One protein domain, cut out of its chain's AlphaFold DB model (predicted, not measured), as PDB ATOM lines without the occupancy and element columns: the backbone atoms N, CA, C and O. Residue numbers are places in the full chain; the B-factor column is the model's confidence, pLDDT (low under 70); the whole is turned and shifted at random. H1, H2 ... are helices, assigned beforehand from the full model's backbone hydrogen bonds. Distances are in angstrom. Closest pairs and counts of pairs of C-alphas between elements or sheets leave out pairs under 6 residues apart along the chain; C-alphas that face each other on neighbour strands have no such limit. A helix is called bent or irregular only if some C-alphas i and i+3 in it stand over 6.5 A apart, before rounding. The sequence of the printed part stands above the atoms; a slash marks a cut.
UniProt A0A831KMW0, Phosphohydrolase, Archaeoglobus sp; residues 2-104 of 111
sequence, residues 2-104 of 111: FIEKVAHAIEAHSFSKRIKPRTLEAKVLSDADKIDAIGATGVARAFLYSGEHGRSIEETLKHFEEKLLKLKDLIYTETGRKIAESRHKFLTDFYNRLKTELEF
ATOM      1  N   PHE A   2      -7.195  26.438 334.459       95.31
ATOM      2  CA  PHE A   2      -5.936  26.994 333.907       95.31
ATOM      3  C   PHE A   2      -4.828  25.939 333.740       95.31
ATOM      4  O   PHE A   2      -4.261  25.801 332.659       95.31
ATOM      5  N   ILE A   3      -4.566  25.151 334.789       97.12
ATOM      6  CA  ILE A   3      -3.534  24.099 334.781       97.12
ATOM      7  C   ILE A   3      -3.786  23.084 333.658       97.12
ATOM      8  O   ILE A   3      -2.861  22.703 332.951       97.12
ATOM      9  N   GLU A   4      -5.042  22.695 333.436       96.94
ATOM     10  CA  GLU A   4      -5.415  21.746 332.379       96.94
ATOM     11  C   GLU A   4      -5.159  22.321 330.980       96.94
ATOM     12  O   GLU A   4      -4.686  21.607 330.096       96.94
ATOM     13  N   LYS A   5      -5.418  23.622 330.774       96.25
ATOM     14  CA  LYS A   5      -5.107  24.322 329.517       96.25
ATOM     15  C   LYS A   5      -3.596  24.359 329.258       96.25
ATOM     16  O   LYS A   5      -3.174  24.085 328.134       96.25
ATOM     17  N   VAL A   6      -2.791  24.626 330.290       97.50
ATOM     18  CA  VAL A   6      -1.318  24.609 330.206       97.50
ATOM     19  C   VAL A   6      -0.796  23.203 329.914       97.50
ATOM     20  O   VAL A   6      -0.032  23.026 328.966       97.50
ATOM     21  N   ALA A   7      -1.245  22.195 330.666       96.88
ATOM     22  CA  ALA A   7      -0.849  20.802 330.464       96.88
ATOM     23  C   ALA A   7      -1.150  20.340 329.032       96.88
ATOM     24  O   ALA A   7      -0.296  19.760 328.366       96.88
ATOM     25  N   HIS A   8      -2.328  20.692 328.515       97.12
ATOM     26  CA  HIS A   8      -2.697  20.399 327.139       97.12
ATOM     27  C   HIS A   8      -1.835  21.160 326.108       97.12
ATOM     28  O   HIS A   8      -1.509  20.596 325.068       97.12
ATOM     29  N   ALA A   9      -1.443  22.416 326.354       97.56
ATOM     30  CA  ALA A   9      -0.530  23.136 325.458       97.56
ATOM     31  C   ALA A   9       0.849  22.453 325.386       97.56
ATOM     32  O   ALA A   9       1.376  22.232 324.293       97.56
ATOM     33  N   ILE A  10       1.392  22.043 326.538       96.19
ATOM     34  CA  ILE A  10       2.643  21.274 326.627       96.19
ATOM     35  C   ILE A  10       2.493  19.919 325.934       96.19
ATOM     36  O   ILE A  10       3.407  19.451 325.269       96.19
ATOM     37  N   GLU A  11       1.347  19.268 326.035       95.69
ATOM     38  CA  GLU A  11       1.148  17.986 325.376       95.69
ATOM     39  C   GLU A  11       1.014  18.113 323.845       95.69
ATOM     40  O   GLU A  11       1.605  17.323 323.104       95.69
ATOM     41  N   ALA A  12       0.280  19.121 323.369       96.44
ATOM     42  CA  ALA A  12      -0.089  19.289 321.964       96.44
ATOM     43  C   ALA A  12       0.965  19.998 321.090       96.44
ATOM     44  O   ALA A  12       0.812  20.044 319.867       96.44
ATOM     45  N   HIS A  13       2.030  20.577 321.665       94.62
ATOM     46  CA  HIS A  13       3.070  21.219 320.846       94.62
ATOM     47  C   HIS A  13       3.920  20.192 320.073       94.62
ATOM     48  O   HIS A  13       4.313  20.446 318.932       94.62
ATOM     49  N   SER A  14       4.148  19.010 320.658       92.44
ATOM     50  CA  SER A  14       5.074  18.000 320.135       92.44
ATOM     51  C   SER A  14       4.646  17.420 318.784       92.44
ATOM     52  O   SER A  14       3.560  16.854 318.642       92.44
ATOM     53  N   PHE A  15       5.558  17.458 317.807       88.56
ATOM     54  CA  PHE A  15       5.382  16.803 316.504       88.56
ATOM     55  C   PHE A  15       5.117  15.292 316.631       88.56
ATOM     56  O   PHE A  15       4.224  14.757 315.975       88.56
ATOM     57  N   SER A  16       5.866  14.599 317.493       89.25
ATOM     58  CA  SER A  16       5.830  13.134 317.584       89.25
ATOM     59  C   SER A  16       4.530  12.605 318.183       89.25
ATOM     60  O   SER A  16       4.083  11.524 317.807       89.25
ATOM     61  N   LYS A  17       3.898  13.366 319.088       90.94
ATOM     62  CA  LYS A  17       2.647  12.953 319.742       90.94
ATOM     63  C   LYS A  17       1.415  13.082 318.842       90.94
ATOM     64  O   LYS A  17       0.416  12.427 319.109       90.94
ATOM     65  N   ARG A  18       1.469  13.908 317.787       89.12
ATOM     66  CA  ARG A  18       0.351  14.152 316.846       89.12
ATOM     67  C   ARG A  18      -0.962  14.575 317.523       89.12
ATOM     68  O   ARG A  18      -2.049  14.329 317.002       89.12
ATOM     69  N   ILE A  19      -0.870  15.237 318.675       94.75
ATOM     70  CA  ILE A  19      -2.032  15.738 319.414       94.75
ATOM     71  C   ILE A  19      -2.402  17.114 318.865       94.75
ATOM     72  O   ILE A  19      -1.568  18.012 318.790       94.75
ATOM     73  N   LYS A  20      -3.664  17.287 318.462       94.94
ATOM     74  CA  LYS A  20      -4.137  18.539 317.860       94.94
ATOM     75  C   LYS A  20      -4.399  19.596 318.945       94.94
ATOM     76  O   LYS A  20      -5.212  19.344 319.836       94.94
ATOM     77  N   PRO A  21      -3.808  20.802 318.858       96.94
ATOM     78  CA  PRO A  21      -4.048  21.856 319.831       96.94
ATOM     79  C   PRO A  21      -5.482  22.401 319.733       96.94
ATOM     80  O   PRO A  21      -5.925  22.899 318.696       96.94
ATOM     81  N   ARG A  22      -6.207  22.305 320.852       95.94
ATOM     82  CA  ARG A  22      -7.591  22.762 321.038       95.94
ATOM     83  C   ARG A  22      -7.737  24.271 321.259       95.94
ATOM     84  O   ARG A  22      -8.663  24.860 320.713       95.94
ATOM     85  N   THR A  23      -6.846  24.900 322.029       96.69
ATOM     86  CA  THR A  23      -6.944  26.332 322.381       96.69
ATOM     87  C   THR A  23      -6.043  27.207 321.510       96.69
ATOM     88  O   THR A  23      -5.171  26.699 320.799       96.69
ATOM     89  N   LEU A  24      -6.250  28.528 321.551       97.44
ATOM     90  CA  LEU A  24      -5.396  29.480 320.841       97.44
ATOM     91  C   LEU A  24      -3.965  29.459 321.391       97.44
ATOM     92  O   LEU A  24      -3.022  29.393 320.613       97.44
ATOM     93  N   GLU A  25      -3.796  29.419 322.711       97.44
ATOM     94  CA  GLU A  25      -2.491  29.372 323.381       97.44
ATOM     95  C   GLU A  25      -1.721  28.105 323.000       97.44
ATOM     96  O   GLU A  25      -0.535  28.165 322.686       97.44
ATOM     97  N   ALA A  26      -2.409  26.958 322.944       98.00
ATOM     98  CA  ALA A  26      -1.809  25.703 322.505       98.00
ATOM     99  C   ALA A  26      -1.377  25.757 321.030       98.00
ATOM    100  O   ALA A  26      -0.330  25.218 320.685       98.00
ATOM    101  N   LYS A  27      -2.154  26.420 320.158       98.38
ATOM    102  CA  LYS A  27      -1.778  26.644 318.750       98.38
ATOM    103  C   LYS A  27      -0.557  27.553 318.641       98.38
ATOM    104  O   LYS A  27       0.369  27.213 317.921       98.38
ATOM    105  N   VAL A  28      -0.533  28.658 319.388       98.25
ATOM    106  CA  VAL A  28       0.594  29.605 319.407       98.25
ATOM    107  C   VAL A  28       1.877  28.926 319.886       98.25
ATOM    108  O   VAL A  28       2.903  29.049 319.224       98.25
ATOM    109  N   LEU A  29       1.823  28.155 320.980       98.12
ATOM    110  CA  LEU A  29       2.981  27.398 321.470       98.12
ATOM    111  C   LEU A  29       3.450  26.348 320.449       98.12
ATOM    112  O   LEU A  29       4.643  26.225 320.185       98.12
ATOM    113  N   SER A  30       2.504  25.613 319.856       98.06
ATOM    114  CA  SER A  30       2.780  24.592 318.839       98.06
ATOM    115  C   SER A  30       3.436  25.179 317.585       98.06
ATOM    116  O   SER A  30       4.347  24.558 317.034       98.06
ATOM    117  N   ASP A  31       3.008  26.370 317.158       98.31
ATOM    118  CA  ASP A  31       3.596  27.103 316.036       98.31
ATOM    119  C   ASP A  31       5.003  27.595 316.371       98.31
ATOM    120  O   ASP A  31       5.920  27.386 315.579       98.31
ATOM    121  N   ALA A  32       5.190  28.216 317.541       98.00
ATOM    122  CA  ALA A  32       6.483  28.748 317.966       98.00
ATOM    123  C   ALA A  32       7.567  27.657 318.008       98.00
ATOM    124  O   ALA A  32       8.646  27.853 317.449       98.00
ATOM    125  N   ASP A  33       7.254  26.490 318.583       97.81
ATOM    126  CA  ASP A  33       8.159  25.331 318.623       97.81
ATOM    127  C   ASP A  33       8.567  24.857 317.214       97.81
ATOM    128  O   ASP A  33       9.747  24.657 316.921       97.81
ATOM    129  N   LYS A  34       7.600  24.742 316.294       97.62
ATOM    130  CA  LYS A  34       7.856  24.294 314.912       97.62
ATOM    131  C   LYS A  34       8.645  25.311 314.106       97.62
ATOM    132  O   LYS A  34       9.512  24.924 313.330       97.62
ATOM    133  N   ILE A  35       8.343  26.595 314.281       98.12
ATOM    134  CA  ILE A  35       9.029  27.704 313.616       98.12
ATOM    135  C   ILE A  35      10.495  27.774 314.054       98.12
ATOM    136  O   ILE A  35      11.358  28.078 313.229       98.12
ATOM    137  N   ASP A  36      10.790  27.489 315.323       97.44
ATOM    138  CA  ASP A  36      12.163  27.449 315.836       97.44
ATOM    139  C   ASP A  36      12.960  26.232 315.336       97.44
ATOM    140  O   ASP A  36      14.173  26.307 315.148       97.44
ATOM    141  N   ALA A  37      12.275  25.125 315.043       97.50
ATOM    142  CA  ALA A  37      12.885  23.926 314.473       97.50
ATOM    143  C   ALA A  37      13.219  24.035 312.968       97.50
ATOM    144  O   ALA A  37      13.844  23.125 312.427       97.50
ATOM    145  N   ILE A  38      12.825  25.114 312.281       98.25
ATOM    146  CA  ILE A  38      13.091  25.338 310.847       98.25
ATOM    147  C   ILE A  38      13.883  26.633 310.596       98.25
ATOM    148  O   ILE A  38      14.121  27.438 311.496       98.25
ATOM    149  N   GLY A  39      14.288  26.856 309.342       98.00
ATOM    150  CA  GLY A  39      15.139  27.985 308.955       98.00
ATOM    151  C   GLY A  39      16.587  27.810 309.398       98.00
ATOM    152  O   GLY A  39      17.003  26.710 309.754       98.00
ATOM    153  N   ALA A  40      17.358  28.899 309.377       98.38
ATOM    154  CA  ALA A  40      18.786  28.869 309.703       98.38
ATOM    155  C   ALA A  40      19.066  28.316 311.113       98.38
ATOM    156  O   ALA A  40      19.925  27.452 311.275       98.38
ATOM    157  N   THR A  41      18.289  28.740 312.117       97.69
ATOM    158  CA  THR A  41      18.386  28.197 313.481       97.69
ATOM    159  C   THR A  41      18.064  26.704 313.514       97.69
ATOM    160  O   THR A  41      18.791  25.942 314.146       97.69
ATOM    161  N   GLY A  42      17.025  26.265 312.797       97.94
ATOM    162  CA  GLY A  42      16.663  24.852 312.690       97.94
ATOM    163  C   GLY A  42      17.774  23.988 312.090       97.94
ATOM    164  O   GLY A  42      18.090  22.935 312.640       97.94
ATOM    165  N   VAL A  43      18.422  24.468 311.022       98.44
ATOM    166  CA  VAL A  43      19.597  23.816 310.414       98.44
ATOM    167  C   VAL A  43      20.714  23.664 311.445       98.44
ATOM    168  O   VAL A  43      21.176  22.550 311.686       98.44
ATOM    169  N   ALA A  44      21.106  24.758 312.105       98.44
ATOM    170  CA  ALA A  44      22.171  24.729 313.106       98.44
ATOM    171  C   ALA A  44      21.853  23.759 314.257       98.44
ATOM    172  O   ALA A  44      22.687  22.933 314.622       98.44
ATOM    173  N   ARG A  45      20.626  23.807 314.793       98.31
ATOM    174  CA  ARG A  45      20.179  22.911 315.870       98.31
ATOM    175  C   ARG A  45      20.207  21.443 315.450       98.31
ATOM    176  O   ARG A  45      20.608  20.608 316.255       98.31
ATOM    177  N   ALA A  46      19.803  21.129 314.219       98.12
ATOM    178  CA  ALA A  46      19.809  19.759 313.718       98.12
ATOM    179  C   ALA A  46      21.231  19.184 313.662       98.12
ATOM    180  O   ALA A  46      21.460  18.094 314.180       98.12
ATOM    181  N   PHE A  47      22.194  19.933 313.116       98.31
ATOM    182  CA  PHE A  47      23.586  19.477 313.048       98.31
ATOM    183  C   PHE A  47      24.278  19.436 314.408       98.31
ATOM    184  O   PHE A  47      25.024  18.496 314.662       98.31
ATOM    185  N   LEU A  48      24.009  20.393 315.305       98.38
ATOM    186  CA  LEU A  48      24.533  20.346 316.676       98.38
ATOM    187  C   LEU A  48      24.042  19.099 317.417       98.38
ATOM    188  O   LEU A  48      24.845  18.377 318.003       98.38
ATOM    189  N   TYR A  49      22.739  18.817 317.337       97.88
ATOM    190  CA  TYR A  49      22.150  17.631 317.951       97.88
ATOM    191  C   TYR A  49      22.723  16.342 317.350       97.88
ATOM    192  O   TYR A  49      23.089  15.426 318.083       97.88
ATOM    193  N   SER A  50      22.848  16.271 316.022       97.81
ATOM    194  CA  SER A  50      23.456  15.121 315.351       97.81
ATOM    195  C   SER A  50      24.916  14.916 315.745       97.81
ATOM    196  O   SER A  50      25.294  13.789 316.051       97.81
ATOM    197  N   GLY A  51      25.711  15.987 315.809       97.88
ATOM    198  CA  GLY A  51      27.110  15.928 316.229       97.88
ATOM    199  C   GLY A  51      27.273  15.441 317.669       97.88
ATOM    200  O   GLY A  51      28.095  14.568 317.927       97.88
ATOM    201  N   GLU A  52      26.437  15.929 318.592       98.19
ATOM    202  CA  GLU A  52      26.402  15.460 319.986       98.19
ATOM    203  C   GLU A  52      26.071  13.960 320.090       98.19
ATOM    204  O   GLU A  52      26.595  13.264 320.956       98.19
ATOM    205  N   HIS A  53      25.235  13.445 319.185       97.81
ATOM    206  CA  HIS A  53      24.786  12.050 319.185       97.81
ATOM    207  C   HIS A  53      25.596  11.147 318.241       97.81
ATOM    208  O   HIS A  53      25.192  10.007 318.011       97.81
ATOM    209  N   GLY A  54      26.709  11.636 317.682       97.25
ATOM    210  CA  GLY A  54      27.567  10.865 316.778       97.25
ATOM    211  C   GLY A  54      26.890  10.443 315.470       97.25
ATOM    212  O   GLY A  54      27.273   9.429 314.894       97.25
ATOM    213  N   ARG A  55      25.873  11.185 315.020       97.38
ATOM    214  CA  ARG A  55      25.147  10.909 313.774       97.38
ATOM    215  C   ARG A  55      25.862  11.496 312.570       97.38
ATOM    216  O   ARG A  55      26.445  12.578 312.649       97.38
ATOM    217  N   SER A  56      25.747  10.815 311.437       97.31
ATOM    218  CA  SER A  56      26.302  11.289 310.174       97.31
ATOM    219  C   SER A  56      25.498  12.454 309.573       97.31
ATOM    220  O   SER A  56      24.389  12.804 310.008       97.31
ATOM    221  N   ILE A  57      26.059  13.073 308.531       97.12
ATOM    222  CA  ILE A  57      25.366  14.108 307.759       97.12
ATOM    223  C   ILE A  57      24.150  13.502 307.040       97.12
ATOM    224  O   ILE A  57      23.082  14.110 307.034       97.12
ATOM    225  N   GLU A  58      24.265  12.285 306.509       95.94
ATOM    226  CA  GLU A  58      23.184  11.558 305.833       95.94
ATOM    227  C   GLU A  58      22.024  11.249 306.788       95.94
ATOM    228  O   GLU A  58      20.861  11.461 306.443       95.94
ATOM    229  N   GLU A  59      22.319  10.816 308.018       97.00
ATOM    230  CA  GLU A  59      21.293  10.626 309.053       97.00
ATOM    231  C   GLU A  59      20.590  11.946 309.403       97.00
ATOM    232  O   GLU A  59      19.379  11.979 309.647       97.00
ATOM    233  N   THR A  60      21.332  13.054 309.379       97.75
ATOM    234  CA  THR A  60      20.775  14.394 309.587       97.75
ATOM    235  C   THR A  60      19.881  14.812 308.419       97.75
ATOM    236  O   THR A  60      18.775  15.297 308.650       97.75
ATOM    237  N   LEU A  61      20.283  14.566 307.170       96.88
ATOM    238  CA  LEU A  61      19.443  14.812 305.992       96.88
ATOM    239  C   LEU A  61      18.159  13.980 306.020       96.88
ATOM    240  O   LEU A  61      17.078  14.502 305.742       96.88
ATOM    241  N   LYS A  62      18.237  12.721 306.457       96.88
ATOM    242  CA  LYS A  62      17.049  11.890 306.666       96.88
ATOM    243  C   LYS A  62      16.092  12.523 307.681       96.88
ATOM    244  O   LYS A  62      14.882  12.539 307.468       96.88
ATOM    245  N   HIS A  63      16.615  13.126 308.753       96.50
ATOM    246  CA  HIS A  63      15.794  13.864 309.719       96.50
ATOM    247  C   HIS A  63      15.078  15.077 309.098       96.50
ATOM    248  O   HIS A  63      13.930  15.371 309.458       96.50
ATOM    249  N   PHE A  64      15.717  15.771 308.151       97.62
ATOM    250  CA  PHE A  64      15.077  16.871 307.425       97.62
ATOM    251  C   PHE A  64      13.852  16.368 306.652       97.62
ATOM    252  O   PHE A  64      12.768  16.937 306.796       97.62
ATOM    253  N   GLU A  65      13.996  15.275 305.899       96.88
ATOM    254  CA  GLU A  65      12.924  14.663 305.099       96.88
ATOM    255  C   GLU A  65      11.800  14.074 305.957       96.88
ATOM    256  O   GLU A  65      10.606  14.240 305.681       96.88
ATOM    257  N   GLU A  66      12.167  13.367 307.025       96.06
ATOM    258  CA  GLU A  66      11.208  12.715 307.904       96.06
ATOM    259  C   GLU A  66      10.360  13.740 308.662       96.06
ATOM    260  O   GLU A  66       9.153  13.511 308.827       96.06
ATOM    261  N   LYS A  67      10.964  14.867 309.071       96.00
ATOM    262  CA  LYS A  67      10.351  15.842 309.978       96.00
ATOM    263  C   LYS A  67      10.421  17.290 309.494       96.00
ATOM    264  O   LYS A  67       9.363  17.873 309.268       96.00
ATOM    265  N   LEU A  68      11.609  17.899 309.415       97.31
ATOM    266  CA  LEU A  68      11.740  19.368 309.354       97.31
ATOM    267  C   LEU A  68      11.048  19.982 308.128       97.31
ATOM    268  O   LEU A  68      10.356  20.994 308.255       97.31
ATOM    269  N   LEU A  69      11.148  19.329 306.968       97.38
ATOM    270  CA  LEU A  69      10.508  19.780 305.729       97.38
ATOM    271  C   LEU A  69       8.971  19.724 305.789       97.38
ATOM    272  O   LEU A  69       8.309  20.443 305.052       97.38
ATOM    273  N   LYS A  70       8.385  18.944 306.703       96.44
ATOM    274  CA  LYS A  70       6.925  18.817 306.868       96.44
ATOM    275  C   LYS A  70       6.348  19.788 307.898       96.44
ATOM    276  O   LYS A  70       5.135  19.870 308.063       96.44
ATOM    277  N   LEU A  71       7.195  20.502 308.647       96.62
ATOM    278  CA  LEU A  71       6.736  21.299 309.787       96.62
ATOM    279  C   LEU A  71       5.908  22.519 309.380       96.62
ATOM    280  O   LEU A  71       5.013  22.897 310.137       96.62
ATOM    281  N   LYS A  72       6.152  23.111 308.201       95.62
ATOM    282  CA  LYS A  72       5.403  24.300 307.761       95.62
ATOM    283  C   LYS A  72       3.909  24.024 307.552       95.62
ATOM    284  O   LYS A  72       3.084  24.897 307.813       95.62
ATOM    285  N   ASP A  73       3.559  22.795 307.174       95.25
ATOM    286  CA  ASP A  73       2.174  22.376 306.924       95.25
ATOM    287  C   ASP A  73       1.393  22.131 308.225       95.25
ATOM    288  O   ASP A  73       0.171  21.980 308.223       95.25
ATOM    289  N   LEU A  74       2.096  22.120 309.361       95.62
ATOM    290  CA  LEU A  74       1.540  21.902 310.695       95.62
ATOM    291  C   LEU A  74       1.418  23.199 311.505       95.62
ATOM    292  O   LEU A  74       1.249  23.144 312.723       95.62
ATOM    293  N   ILE A  75       1.501  24.350 310.834       97.75
ATOM    294  CA  ILE A  75       1.348  25.672 311.439       97.75
ATOM    295  C   ILE A  75      -0.127  26.094 311.435       97.75
ATOM    296  O   ILE A  75      -0.824  26.062 310.412       97.75
ATOM    297  N   TYR A  76      -0.624  26.504 312.599       97.56
ATOM    298  CA  TYR A  76      -2.038  26.756 312.856       97.56
ATOM    299  C   TYR A  76      -2.450  28.213 312.634       97.56
ATOM    300  O   TYR A  76      -3.540  28.456 312.104       97.56
ATOM    301  N   THR A  77      -1.620  29.173 313.035       98.00
ATOM    302  CA  THR A  77      -1.923  30.609 312.969       98.00
ATOM    303  C   THR A  77      -1.487  31.225 311.643       98.00
ATOM    304  O   THR A  77      -0.521  30.793 311.019       98.00
ATOM    305  N   GLU A  78      -2.191  32.266 311.195       98.00
ATOM    306  CA  GLU A  78      -1.827  32.981 309.963       98.00
ATOM    307  C   GLU A  78      -0.448  33.648 310.079       98.00
ATOM    308  O   GLU A  78       0.385  33.519 309.184       98.00
ATOM    309  N   THR A  79      -0.177  34.302 311.212       98.00
ATOM    310  CA  THR A  79       1.130  34.905 311.506       98.00
ATOM    311  C   THR A  79       2.234  33.857 311.508       98.00
ATOM    312  O   THR A  79       3.272  34.063 310.879       98.00
ATOM    313  N   GLY A  80       1.995  32.708 312.150       98.25
ATOM    314  CA  GLY A  80       2.932  31.594 312.138       98.25
ATOM    315  C   GLY A  80       3.255  31.142 310.716       98.25
ATOM    316  O   GLY A  80       4.426  30.963 310.394       98.25
ATOM    317  N   ARG A  81       2.246  31.011 309.838       98.38
ATOM    318  CA  ARG A  81       2.453  30.591 308.437       98.38
ATOM    319  C   ARG A  81       3.332  31.572 307.671       98.38
ATOM    320  O   ARG A  81       4.248  31.141 306.978       98.38
ATOM    321  N   LYS A  82       3.105  32.880 307.836       97.94
ATOM    322  CA  LYS A  82       3.923  33.925 307.190       97.94
ATOM    323  C   LYS A  82       5.398  33.820 307.594       97.94
ATOM    324  O   LYS A  82       6.272  33.911 306.738       97.94
ATOM    325  N   ILE A  83       5.676  33.584 308.879       97.94
ATOM    326  CA  ILE A  83       7.049  33.404 309.383       97.94
ATOM    327  C   ILE A  83       7.643  32.082 308.878       97.94
ATOM    328  O   ILE A  83       8.791  32.043 308.428       97.94
ATOM    329  N   ALA A  84       6.864  31.001 308.950       98.31
ATOM    330  CA  ALA A  84       7.296  29.668 308.562       98.31
ATOM    331  C   ALA A  84       7.653  29.580 307.076       98.31
ATOM    332  O   ALA A  84       8.594  28.869 306.749       98.31
ATOM    333  N   GLU A  85       6.974  30.315 306.191       97.94
ATOM    334  CA  GLU A  85       7.237  30.259 304.748       97.94
ATOM    335  C   GLU A  85       8.669  30.698 304.409       97.94
ATOM    336  O   GLU A  85       9.404  29.976 303.735       97.94
ATOM    337  N   SER A  86       9.117  31.836 304.952       97.06
ATOM    338  CA  SER A  86      10.485  32.325 304.736       97.06
ATOM    339  C   SER A  86      11.536  31.371 305.316       97.06
ATOM    340  O   SER A  86      12.535  31.072 304.657       97.06
ATOM    341  N   ARG A  87      11.300  30.842 306.524       98.44
ATOM    342  CA  ARG A  87      12.223  29.894 307.167       98.44
ATOM    343  C   ARG A  87      12.267  28.548 306.450       98.44
ATOM    344  O   ARG A  87      13.338  27.965 306.305       98.44
ATOM    345  N   HIS A  88      11.120  28.057 305.997       98.44
ATOM    346  CA  HIS A  88      11.029  26.816 305.245       98.44
ATOM    347  C   HIS A  88      11.732  26.938 303.895       98.44
ATOM    348  O   HIS A  88      12.456  26.024 303.524       98.44
ATOM    349  N   LYS A  89      11.600  28.078 303.203       98.38
ATOM    350  CA  LYS A  89      12.346  28.331 301.965       98.38
ATOM    351  C   LYS A  89      13.853  28.146 302.172       98.38
ATOM    352  O   LYS A  89      14.459  27.339 301.482       98.38
ATOM    353  N   PHE A  90      14.428  28.809 303.179       98.56
ATOM    354  CA  PHE A  90      15.853  28.655 303.495       98.56
ATOM    355  C   PHE A  90      16.230  27.203 303.827       98.56
ATOM    356  O   PHE A  90      17.254  26.708 303.365       98.56
ATOM    357  N   LEU A  91      15.408  26.518 304.630       98.38
ATOM    358  CA  LEU A  91      15.640  25.122 305.002       98.38
ATOM    359  C   LEU A  91      15.703  24.211 303.765       98.38
ATOM    360  O   LEU A  91      16.591  23.366 303.676       98.38
ATOM    361  N   THR A  92      14.778  24.397 302.824       98.31
ATOM    362  CA  THR A  92      14.708  23.638 301.571       98.31
ATOM    363  C   THR A  92      15.883  23.960 300.652       98.31
ATOM    364  O   THR A  92      16.492  23.038 300.113       98.31
ATOM    365  N   ASP A  93      16.249  25.236 300.518       98.50
ATOM    366  CA  ASP A  93      17.403  25.662 299.719       98.50
ATOM    367  C   ASP A  93      18.702  25.041 300.261       98.50
ATOM    368  O   ASP A  93      19.477  24.458 299.502       98.50
ATOM    369  N   PHE A  94      18.902  25.084 301.584       98.50
ATOM    370  CA  PHE A  94      20.046  24.458 302.249       98.50
ATOM    371  C   PHE A  94      20.065  22.936 302.050       98.50
ATOM    372  O   PHE A  94      21.093  22.379 301.677       98.50
ATOM    373  N   TYR A  95      18.931  22.262 302.278       98.06
ATOM    374  CA  TYR A  95      18.808  20.811 302.110       98.06
ATOM    375  C   TYR A  95      19.158  20.375 300.683       98.06
ATOM    376  O   TYR A  95      19.966  19.467 300.503       98.06
ATOM    377  N   ASN A  96      18.585  21.042 299.675       97.56
ATOM    378  CA  ASN A  96      18.831  20.714 298.273       97.56
ATOM    379  C   ASN A  96      20.300  20.927 297.917       97.56
ATOM    380  O   ASN A  96      20.908  20.058 297.301       97.56
ATOM    381  N   ARG A  97      20.875  22.056 298.347       97.50
ATOM    382  CA  ARG A  97      22.279  22.371 298.092       97.50
ATOM    383  C   ARG A  97      23.210  21.327 298.703       97.50
ATOM    384  O   ARG A  97      24.032  20.768 297.986       97.50
ATOM    385  N   LEU A  98      23.032  21.024 299.988       96.75
ATOM    386  CA  LEU A  98      23.847  20.035 300.690       96.75
ATOM    387  C   LEU A  98      23.712  18.645 300.059       96.75
ATOM    388  O   LEU A  98      24.701  17.940 299.891       96.75
ATOM    389  N   LYS A  99      22.497  18.247 299.669       95.81
ATOM    390  CA  LYS A  99      22.267  16.973 298.984       95.81
ATOM    391  C   LYS A  99      23.013  16.897 297.651       95.81
ATOM    392  O   LYS A  99      23.653  15.888 297.381       95.81
ATOM    393  N   THR A 100      22.947  17.948 296.834       95.31
ATOM    394  CA  THR A 100      23.679  18.017 295.562       95.31
ATOM    395  C   THR A 100      25.189  17.896 295.773       95.31
ATOM    396  O   THR A 100      25.821  17.131 295.048       95.31
ATOM    397  N   GLU A 101      25.738  18.591 296.775       94.75
ATOM    398  CA  GLU A 101      27.171  18.563 297.111       94.75
ATOM    399  C   GLU A 101      27.632  17.171 297.573       94.75
ATOM    400  O   GLU A 101      28.671  16.684 297.136       94.75
ATOM    401  N   LEU A 102      26.847  16.478 298.406       93.12
ATOM    402  CA  LEU A 102      27.174  15.113 298.853       93.12
ATOM    403  C   LEU A 102      27.070  14.070 297.733       93.12
ATOM    404  O   LEU A 102      27.762  13.055 297.763       93.12
ATOM    405  N   GLU A 103      26.201  14.308 296.751       93.25
ATOM    406  CA  GLU A 103      26.075  13.472 295.554       93.25
ATOM    407  C   GLU A 103      27.099  13.850 294.462       93.25
ATOM    408  O   GLU A 103      27.104  13.217 293.406       93.25
ATOM    409  N   PHE A 104      27.952  14.860 294.700       90.19
ATOM    410  CA  PHE A 104      28.931  15.426 293.755       90.19
ATOM    411  C   PHE A 104      28.332  15.889 292.414       90.19
ATOM    412  O   PHE A 104      29.032  15.991 291.404       90.19
TER     413      PHE A 104
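AT A GLANCE: This is residues 2 to 104 of the 111 residues of the protein "Phosphohydrolase" of Archaeoglobus sp (UniProt A0A831KMW0). What shape does the model show? H2, H5 and the first part of the long, kinked helix H6 pack side by side, while H3 slants away from H6 and H4 folds back from the end of H3 toward the later part of H6. H1 packs on H2 alone, at the end of the body away from H3 and H4. What is it made of, and how large is it? The printed part has 103 residues with six named helices, in the order H1 to H6, and no named strand; its class is all helix. It is elongated, with spans of 53 by 29 by 18 A, yet only just compact, close to loose, with a radius of gyration of the C-alphas of 14.9 A.

HOW THE PARTS SIT: What stands along the longest helix? H6, residues 78 to 102, is the hub, touching four helices, and has a kink of 29 degrees near residue 86. It forms a helical hairpin with H5, residues 68 to 74, at a shallow tilt of 21 degrees, the closest C-alphas being those of Lys 72 and Ala 84, 5.7 A apart. With residues 80 to 87 alone it touches H2, residues 24 to 36, the same way at a shallow tilt of 24 degrees, closest at the C-alphas of Ile 35 and Ala 84, 5.7 A. What else touches H6? H3, residues 39 to 52, touches it at a steep tilt of 54 degrees, closest at the C-alphas of Gly 39 and Arg 87, 3.9 A. H4, residues 57 to 66, only just touches it, with 3 pairs of C-alphas within 8 A, closest at Leu 61 and Tyr 95, 7.2 A. Where is H1? H1, residues 2 to 12, touches H2 at a steep tilt of 36 degrees, only just past shallow, with the C-alphas of Ala 9 and Ala 26 closest at 4.1 A; it is apart from H3, H4, H5 and H6. How do the helix backbones run? Every O i to N i+4 pair is within hydrogen-bond range in H1, H2, H3 and H4, against 20 of 21 in H6 and 0 of 3 in H5, where 3 of 4 O i to N i+3 pairs are within range.

IN THESE COORDINATES: Where do the first and last helices lie? H1 begins at C-alpha 2, (-5.936, 26.994, 333.907), and spans 15.4 A; H6 ends at C-alpha 102, (27.174, 15.113, 298.853), and spans 35.8 A. How long are the others? H2 measures 18.4 A, H3 20.1 A, H4 14.2 A and H5 10.6 A; H5 is irregular, with C-alphas 69 and 72 at 7.1 A.

THE WHOLE: How far does it reach? The two C-alphas farthest apart, those of Phe 2 and Phe 104, are 54.4 A apart. Are there cuts, long links or weak places? The printed part has no cut, the link from H1 to H2 is long, with 11 residues, and no printed residue is under 70 in pLDDT.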